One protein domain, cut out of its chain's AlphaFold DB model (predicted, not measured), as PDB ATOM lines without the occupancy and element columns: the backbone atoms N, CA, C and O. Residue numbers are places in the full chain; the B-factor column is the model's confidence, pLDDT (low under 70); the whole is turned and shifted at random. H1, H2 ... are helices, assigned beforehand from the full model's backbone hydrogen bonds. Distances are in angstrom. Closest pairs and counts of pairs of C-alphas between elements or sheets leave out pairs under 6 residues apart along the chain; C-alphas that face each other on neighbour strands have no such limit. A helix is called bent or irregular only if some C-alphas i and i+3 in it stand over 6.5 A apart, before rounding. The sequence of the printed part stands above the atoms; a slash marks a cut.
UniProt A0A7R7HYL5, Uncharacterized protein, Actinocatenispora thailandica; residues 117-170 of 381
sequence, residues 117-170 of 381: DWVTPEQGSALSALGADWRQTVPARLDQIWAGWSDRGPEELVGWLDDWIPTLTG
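Overview. This is residues 117 to 170 of the 381 residues of an uncharacterized protein of Actinocatenispora thailandica (UniProt A0A7R7HYL5). Two helices, H1 and H3, lie side by side and run the same way, and H2 makes a corner with H1, leading away from it at about a right angle. Beyond H2 the chain turns back through residues 146 to 153 to reach H3, which returns alongside H1 and has a kink in its later part; residues 143 to 148 stick out at that turn. The printed part has 54 residues with three named helices in the order H1, H2, H3 and no named strand, and its class is all helix. The whole is compact, with a radius of gyration of the C-alphas of 10.4 A, and rounded, with spans of 26 by 20 by 19 A.

Arrangement. Going along from residue 117, you first meet H1, residues 121 to 130. A tight link of three residues leads to H2, residues 134 to 145. Look at Leu 127 and Trp 134: their C-alphas, the closest of H1 and H2, are 6.3 A apart, and the two helices are close but not clearly touching. Their lines stand about perpendicular, at 85 degrees. A short link of eight residues then leads to H3, residues 154 to 169, which is apart from H2. H3 and H1 touch, with 11 pairs of C-alphas within 8 A; the closest are those of Leu 130 and Thr 169, 6.7 A apart. They run the same way at a shallow tilt of 34.9 degrees, only just short of steep. In the backbones, O i to N i+4 pairs are within hydrogen-bond range in 4 of 6 cases in H1, 6 of 8 in H2 and 10 of 12 in H3.

Along the chain. Find C-alpha 121 at (279.261, 182.031, 367.301); from there H1 runs 15.0 A to C-alpha 130. H2 begins at C-alpha 134, at (283.651, 173.496, 357.560), and covers 16.1 A to C-alpha 145. H3, the longest helix with 16 residues, starts at Pro 154 and spans 21.5 A to C-alpha 169 at (273.686, 168.720, 359.890). It has a kink of 44 degrees near residue 163 and is irregular, but only just: C-alphas 163 and 166 are 6.7 A apart.

Size, cuts and confidence. The two C-alphas farthest apart, those of Asp 151 and Gly 170, are 27.8 A from each other, and the first and last printed C-alphas, Asp 117 and Gly 170, are 24.1 A apart. The printed part has no cut and no long link. Residues 143 to 148, of which 143 to 145 belong to H2, stand free. In the B-factor column the mean pLDDT of the printed part is 91.1; look at residue 170 for the one value under 70.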
ATOM      1  N   ASP A 117     283.541 185.649 358.133       94.12
ATOM      2  CA  ASP A 117     283.661 186.543 359.296       94.12
ATOM      3  C   ASP A 117     282.284 186.988 359.836       94.12
ATOM      4  O   ASP A 117     282.164 187.402 360.985       94.12
ATOM      5  N   TRP A 118     281.237 186.867 359.015       94.44
ATOM      6  CA  TRP A 118     279.837 187.155 359.350       94.44
ATOM      7  C   TRP A 118     279.125 186.024 360.104       94.44
ATOM      8  O   TRP A 118     278.021 186.231 360.602       94.44
ATOM      9  N   VAL A 119     279.711 184.824 360.174       96.75
ATOM     10  CA  VAL A 119     279.077 183.676 360.837       96.75
ATOM     11  C   VAL A 119     279.055 183.907 362.344       96.75
ATOM     12  O   VAL A 119     280.097 184.111 362.971       96.75
ATOM     13  N   THR A 120     277.865 183.834 362.940       96.25
ATOM     14  CA  THR A 120     277.701 184.027 364.387       96.25
ATOM     15  C   THR A 120     278.352 182.887 365.182       96.25
ATOM     16  O   THR A 120     278.528 181.779 364.657       96.25
ATOM     17  N   PRO A 121     278.718 183.097 366.460       96.88
ATOM     18  CA  PRO A 121     279.261 182.031 367.301       96.88
ATOM     19  C   PRO A 121     278.359 180.788 367.368       96.88
ATOM     20  O   PRO A 121     278.854 179.658 367.327       96.88
ATOM     21  N   GLU A 122     277.042 180.983 367.420       94.94
ATOM     22  CA  GLU A 122     276.030 179.927 367.460       94.94
ATOM     23  C   GLU A 122     276.024 179.113 366.159       94.94
ATOM     24  O   GLU A 122     276.122 177.881 366.191       94.94
ATOM     25  N   GLN A 123     275.997 179.796 365.009       96.06
ATOM     26  CA  GLN A 123     276.088 179.166 363.690       96.06
ATOM     27  C   GLN A 123     277.420 178.433 363.512       96.06
ATOM     28  O   GLN A 123     277.445 177.296 363.045       96.06
ATOM     29  N   GLY A 124     278.532 179.037 363.941       96.19
ATOM     30  CA  GLY A 124     279.858 178.425 363.906       96.19
ATOM     31  C   GLY A 124     279.932 177.146 364.743       96.19
ATOM     32  O   GLY A 124     280.521 176.151 364.311       96.19
ATOM     33  N   SER A 125     279.275 177.129 365.907       94.62
ATOM     34  CA  SER A 125     279.139 175.924 366.728       94.62
ATOM     35  C   SER A 125     278.329 174.841 366.012       94.62
ATOM     36  O   SER A 125     278.736 173.680 366.025       94.62
ATOM     37  N   ALA A 126     277.221 175.187 365.353       93.62
ATOM     38  CA  ALA A 126     276.427 174.223 364.592       93.62
ATOM     39  C   ALA A 126     277.186 173.674 363.367       93.62
ATOM     40  O   ALA A 126     277.208 172.465 363.135       93.62
ATOM     41  N   LEU A 127     277.882 174.539 362.625       94.75
ATOM     42  CA  LEU A 127     278.688 174.170 361.460       94.75
ATOM     43  C   LEU A 127     279.910 173.321 361.826       94.75
ATOM     44  O   LEU A 127     280.354 172.516 361.009       94.75
ATOM     45  N   SER A 128     280.414 173.419 363.060       94.19
ATOM     46  CA  SER A 128     281.501 172.556 363.541       94.19
ATOM     47  C   SER A 128     281.145 171.061 363.525       94.19
ATOM     48  O   SER A 128     282.039 170.221 363.393       94.19
ATOM     49  N   ALA A 129     279.851 170.714 363.557       90.69
ATOM     50  CA  ALA A 129     279.377 169.338 363.399       90.69
ATOM     51  C   ALA A 129     279.681 168.753 362.005       90.69
ATOM     52  O   ALA A 129     279.700 167.534 361.841       90.69
ATOM     53  N   LEU A 130     279.964 169.604 361.010       88.19
ATOM     54  CA  LEU A 130     280.375 169.202 359.661       88.19
ATOM     55  C   LEU A 130     281.865 168.830 359.574       88.19
ATOM     56  O   LEU A 130     282.315 168.374 358.524       88.19
ATOM     57  N   GLY A 131     282.625 169.008 360.660       92.88
ATOM     58  CA  GLY A 131     284.058 168.727 360.743       92.88
ATOM     59  C   GLY A 131     284.922 169.989 360.803       92.88
ATOM     60  O   GLY A 131     284.443 171.103 360.617       92.88
ATOM     61  N   ALA A 132     286.224 169.820 361.061       91.44
ATOM     62  CA  ALA A 132     287.169 170.932 361.238       91.44
ATOM     63  C   ALA A 132     287.329 171.821 359.984       91.44
ATOM     64  O   ALA A 132     287.642 173.004 360.107       91.44
ATOM     65  N   ASP A 133     287.046 171.273 358.799       93.88
ATOM     66  CA  ASP A 133     287.191 171.952 357.505       93.88
ATOM     67  C   ASP A 133     285.898 172.644 357.030       93.88
ATOM     68  O   ASP A 133     285.757 172.995 355.853       93.88
ATOM     69  N   TRP A 134     284.923 172.861 357.924       95.00
ATOM     70  CA  TRP A 134     283.651 173.496 357.560       95.00
ATOM     71  C   TRP A 134     283.851 174.882 356.930       95.00
ATOM     72  O   TRP A 134     283.134 175.230 355.995       95.00
ATOM     73  N   ARG A 135     284.891 175.624 357.338       95.69
ATOM     74  CA  ARG A 135     285.241 176.931 356.755       95.69
ATOM     75  C   ARG A 135     285.647 176.875 355.282       95.69
ATOM     76  O   ARG A 135     285.522 177.875 354.594       95.69
ATOM     77  N   GLN A 136     286.110 175.728 354.787       94.62
ATOM     78  CA  GLN A 136     286.386 175.521 353.357       94.62
ATOM     79  C   GLN A 136     285.175 174.916 352.638       94.62
ATOM     80  O   GLN A 136     284.897 175.233 351.482       94.62
ATOM     81  N   THR A 137     284.428 174.060 353.336       92.62
ATOM     82  CA  THR A 137     283.296 173.321 352.765       92.62
ATOM     83  C   THR A 137     282.075 174.210 352.536       92.62
ATOM     84  O   THR A 137     281.398 174.068 351.518       92.62
ATOM     85  N   VAL A 138     281.786 175.129 353.463       94.62
ATOM     86  CA  VAL A 138     280.630 176.034 353.388       94.62
ATOM     87  C   VAL A 138     280.715 176.959 352.163       94.62
ATOM     88  O   VAL A 138     279.784 176.906 351.359       94.62
ATOM     89  N   PRO A 139     281.816 177.703 351.919       95.44
ATOM     90  CA  PRO A 139     281.948 178.547 350.730       95.44
ATOM     91  C   PRO A 139     281.834 177.753 349.427       95.44
ATOM     92  O   PRO A 139     281.125 178.162 348.515       95.44
ATOM     93  N   ALA A 140     282.465 176.575 349.356       91.25
ATOM     94  CA  ALA A 140     282.428 175.727 348.165       91.25
ATOM     95  C   ALA A 140     281.020 175.199 347.844       91.25
ATOM     96  O   ALA A 140     280.686 174.990 346.679       91.25
ATOM     97  N   ARG A 141     280.195 174.959 348.869       91.50
ATOM     98  CA  ARG A 141     278.786 174.586 348.695       91.50
ATOM     99  C   ARG A 141     277.920 175.794 348.347       91.50
ATOM    100  O   ARG A 141     277.068 175.663 347.476       91.50
ATOM    101  N   LEU A 142     278.154 176.952 348.966       92.81
ATOM    102  CA  LEU A 142     277.481 178.205 348.612       92.81
ATOM    103  C   LEU A 142     277.728 178.578 347.144       92.81
ATOM    104  O   LEU A 142     276.772 178.857 346.428       92.81
ATOM    105  N   ASP A 143     278.966 178.440 346.654       92.44
ATOM    106  CA  ASP A 143     279.317 178.644 345.239       92.44
ATOM    107  C   ASP A 143     278.518 177.716 344.287       92.44
ATOM    108  O   ASP A 143     278.311 178.063 343.125       92.44
ATOM    109  N   GLN A 144     278.039 176.554 344.756       89.06
ATOM    110  CA  GLN A 144     277.237 175.615 343.954       89.06
ATOM    111  C   GLN A 144     275.741 175.942 343.942       89.06
ATOM    112  O   GLN A 144     275.076 175.698 342.937       89.06
ATOM    113  N   ILE A 145     275.198 176.430 345.059       90.81
ATOM    114  CA  ILE A 145     273.744 176.568 345.252       90.81
ATOM    115  C   ILE A 145     273.257 178.011 345.158       90.81
ATOM    116  O   ILE A 145     272.092 178.223 344.840       90.81
ATOM    117  N   TRP A 146     274.130 178.991 345.392       90.81
ATOM    118  CA  TRP A 146     273.797 180.411 345.402       90.81
ATOM    119  C   TRP A 146     274.887 181.227 344.698       90.81
ATOM    120  O   TRP A 146     275.825 181.737 345.305       90.81
ATOM    121  N   ALA A 147     274.756 181.373 343.379       89.06
ATOM    122  CA  ALA A 147     275.669 182.195 342.591       89.06
ATOM    123  C   ALA A 147     275.663 183.658 343.082       89.06
ATOM    124  O   ALA A 147     274.598 184.252 343.262       89.06
ATOM    125  N   GLY A 148     276.853 184.233 343.286       87.50
ATOM    126  CA  GLY A 148     277.010 185.615 343.760       87.50
ATOM    127  C   GLY A 148     276.706 185.824 345.249       87.50
ATOM    128  O   GLY A 148     276.500 186.959 345.668       87.50
ATOM    129  N   TRP A 149     276.668 184.764 346.068       94.00
ATOM    130  CA  TRP A 149     276.477 184.894 347.522       94.00
ATOM    131  C   TRP A 149     277.550 185.772 348.191       94.00
ATOM    132  O   TRP A 149     277.274 186.421 349.193       94.00
ATOM    133  N   SER A 150     278.764 185.828 347.628       93.81
ATOM    134  CA  SER A 150     279.854 186.652 348.162       93.81
ATOM    135  C   SER A 150     279.595 188.153 348.064       93.81
ATOM    136  O   SER A 150     280.230 188.918 348.780       93.81
ATOM    137  N   ASP A 151     278.663 188.567 347.207       87.31
ATOM    138  CA  ASP A 151     278.303 189.974 347.019       87.31
ATOM    139  C   ASP A 151     277.163 190.402 347.961       87.31
ATOM    140  O   ASP A 151     276.655 191.519 347.866       87.31
ATOM    141  N   ARG A 152     276.712 189.501 348.846       88.31
ATOM    142  CA  ARG A 152     275.574 189.732 349.739       88.31
ATOM    143  C   ARG A 152     276.002 190.278 351.086       88.31
ATOM    144  O   ARG A 152     277.094 190.006 351.580       88.31
ATOM    145  N   GLY A 153     275.096 191.050 351.679       86.38
ATOM    146  CA  GLY A 153     275.288 191.610 353.007       86.38
ATOM    147  C   GLY A 153     275.317 190.515 354.085       86.38
ATOM    148  O   GLY A 153     274.603 189.516 353.953       86.38
ATOM    149  N   PRO A 154     276.082 190.708 355.175       87.75
ATOM    150  CA  PRO A 154     276.137 189.780 356.305       87.75
ATOM    151  C   PRO A 154     274.760 189.385 356.851       87.75
ATOM    152  O   PRO A 154     274.540 188.219 357.143       87.75
ATOM    153  N   GLU A 155     273.816 190.323 356.944       85.06
ATOM    154  CA  GLU A 155     272.477 190.065 357.494       85.06
ATOM    155  C   GLU A 155     271.671 189.056 356.660       85.06
ATOM    156  O   GLU A 155     271.063 188.137 357.210       85.06
ATOM    157  N   GLU A 156     271.708 189.185 355.326       87.81
ATOM    158  CA  GLU A 156     271.040 188.251 354.404       87.81
ATOM    159  C   GLU A 156     271.667 186.854 354.514       87.81
ATOM    160  O   GLU A 156     270.961 185.845 354.548       87.81
ATOM    161  N   LEU A 157     272.998 186.804 354.615       93.69
ATOM    162  CA  LEU A 157     273.758 185.566 354.738       93.69
ATOM    163  C   LEU A 157     273.510 184.858 356.072       93.69
ATOM    164  O   LEU A 157     273.340 183.640 356.075       93.69
ATOM    165  N   VAL A 158     273.445 185.598 357.184       94.38
ATOM    166  CA  VAL A 158     273.133 185.054 358.514       94.38
ATOM    167  C   VAL A 158     271.754 184.404 358.500       94.38
ATOM    168  O   VAL A 158     271.655 183.227 358.836       94.38
ATOM    169  N   GLY A 159     270.719 185.121 358.049       87.88
ATOM    170  CA  GLY A 159     269.360 184.575 358.014       87.88
ATOM    171  C   GLY A 159     269.242 183.349 357.106       87.88
ATOM    172  O   GLY A 159     268.656 182.340 357.487       87.88
ATOM    173  N   TRP A 160     269.865 183.392 355.927       92.31
ATOM    174  CA  TRP A 160     269.856 182.254 355.007       92.31
ATOM    175  C   TRP A 160     270.620 181.040 355.567       92.31
ATOM    176  O   TRP A 160     270.206 179.893 355.383       92.31
ATOM    177  N   LEU A 161     271.733 181.270 356.271       94.38
ATOM    178  CA  LEU A 161     272.520 180.205 356.888       94.38
ATOM    179  C   LEU A 161     271.758 179.515 358.027       94.38
ATOM    180  O   LEU A 161     271.873 178.295 358.151       94.38
ATOM    181  N   ASP A 162     270.961 180.248 358.808       93.06
ATOM    182  CA  ASP A 162     270.102 179.664 359.850       93.06
ATOM    183  C   ASP A 162     269.104 178.657 359.264       93.06
ATOM    184  O   ASP A 162     268.955 177.552 359.795       93.06
ATOM    185  N   ASP A 163     268.500 178.980 358.119       88.25
ATOM    186  CA  ASP A 163     267.600 178.072 357.399       88.25
ATOM    187  C   ASP A 163     268.342 176.861 356.807       88.25
ATOM    188  O   ASP A 163     267.795 175.759 356.691       88.25
ATOM    189  N   TRP A 164     269.611 177.040 356.433       90.50
ATOM    190  CA  TRP A 164     270.401 175.999 355.782       90.50
ATOM    191  C   TRP A 164     271.082 175.029 356.759       90.50
ATOM    192  O   TRP A 164     271.200 173.838 356.454       90.50
ATOM    193  N   ILE A 165     271.498 175.473 357.949       90.81
ATOM    194  CA  ILE A 165     272.196 174.649 358.959       90.81
ATOM    195  C   ILE A 165     271.485 173.315 359.276       90.81
ATOM    196  O   ILE A 165     272.169 172.283 359.339       90.81
ATOM    197  N   PRO A 166     270.147 173.254 359.434       86.88
ATOM    198  CA  PRO A 166     269.442 171.990 359.648       86.88
ATOM    199  C   PRO A 166     269.628 170.987 358.501       86.88
ATOM    200  O   PRO A 166     269.754 169.785 358.743       86.88
ATOM    201  N   THR A 167     269.696 171.473 357.256       85.12
ATOM    202  CA  THR A 167     269.933 170.618 356.079       85.12
ATOM    203  C   THR A 167     271.370 170.117 356.010       85.12
ATOM    204  O   THR A 167     271.627 168.987 355.598       85.12
ATOM    205  N   LEU A 168     272.323 170.935 356.469       82.94
ATOM    206  CA  LEU A 168     273.733 170.572 356.516       82.94
ATOM    207  C   LEU A 168     274.017 169.484 357.556       82.94
ATOM    208  O   LEU A 168     274.818 168.589 357.293       82.94
ATOM    209  N   THR A 169     273.374 169.563 358.723       82.25
ATOM    210  CA  THR A 169     273.686 168.720 359.890       82.25
ATOM    211  C   THR A 169     272.885 167.414 359.972       82.25
ATOM    212  O   THR A 169     273.125 166.618 360.878       82.25
ATOM    213  N   GLY A 170     272.011 167.122 358.999       62.62
ATOM    214  CA  GLY A 170     271.444 165.777 358.822       62.62
ATOM    215  C   GLY A 170     269.920 165.651 358.857       62.62
ATOM    216  O   GLY A 170     269.426 164.525 358.856       62.62
TER     217      GLY A 170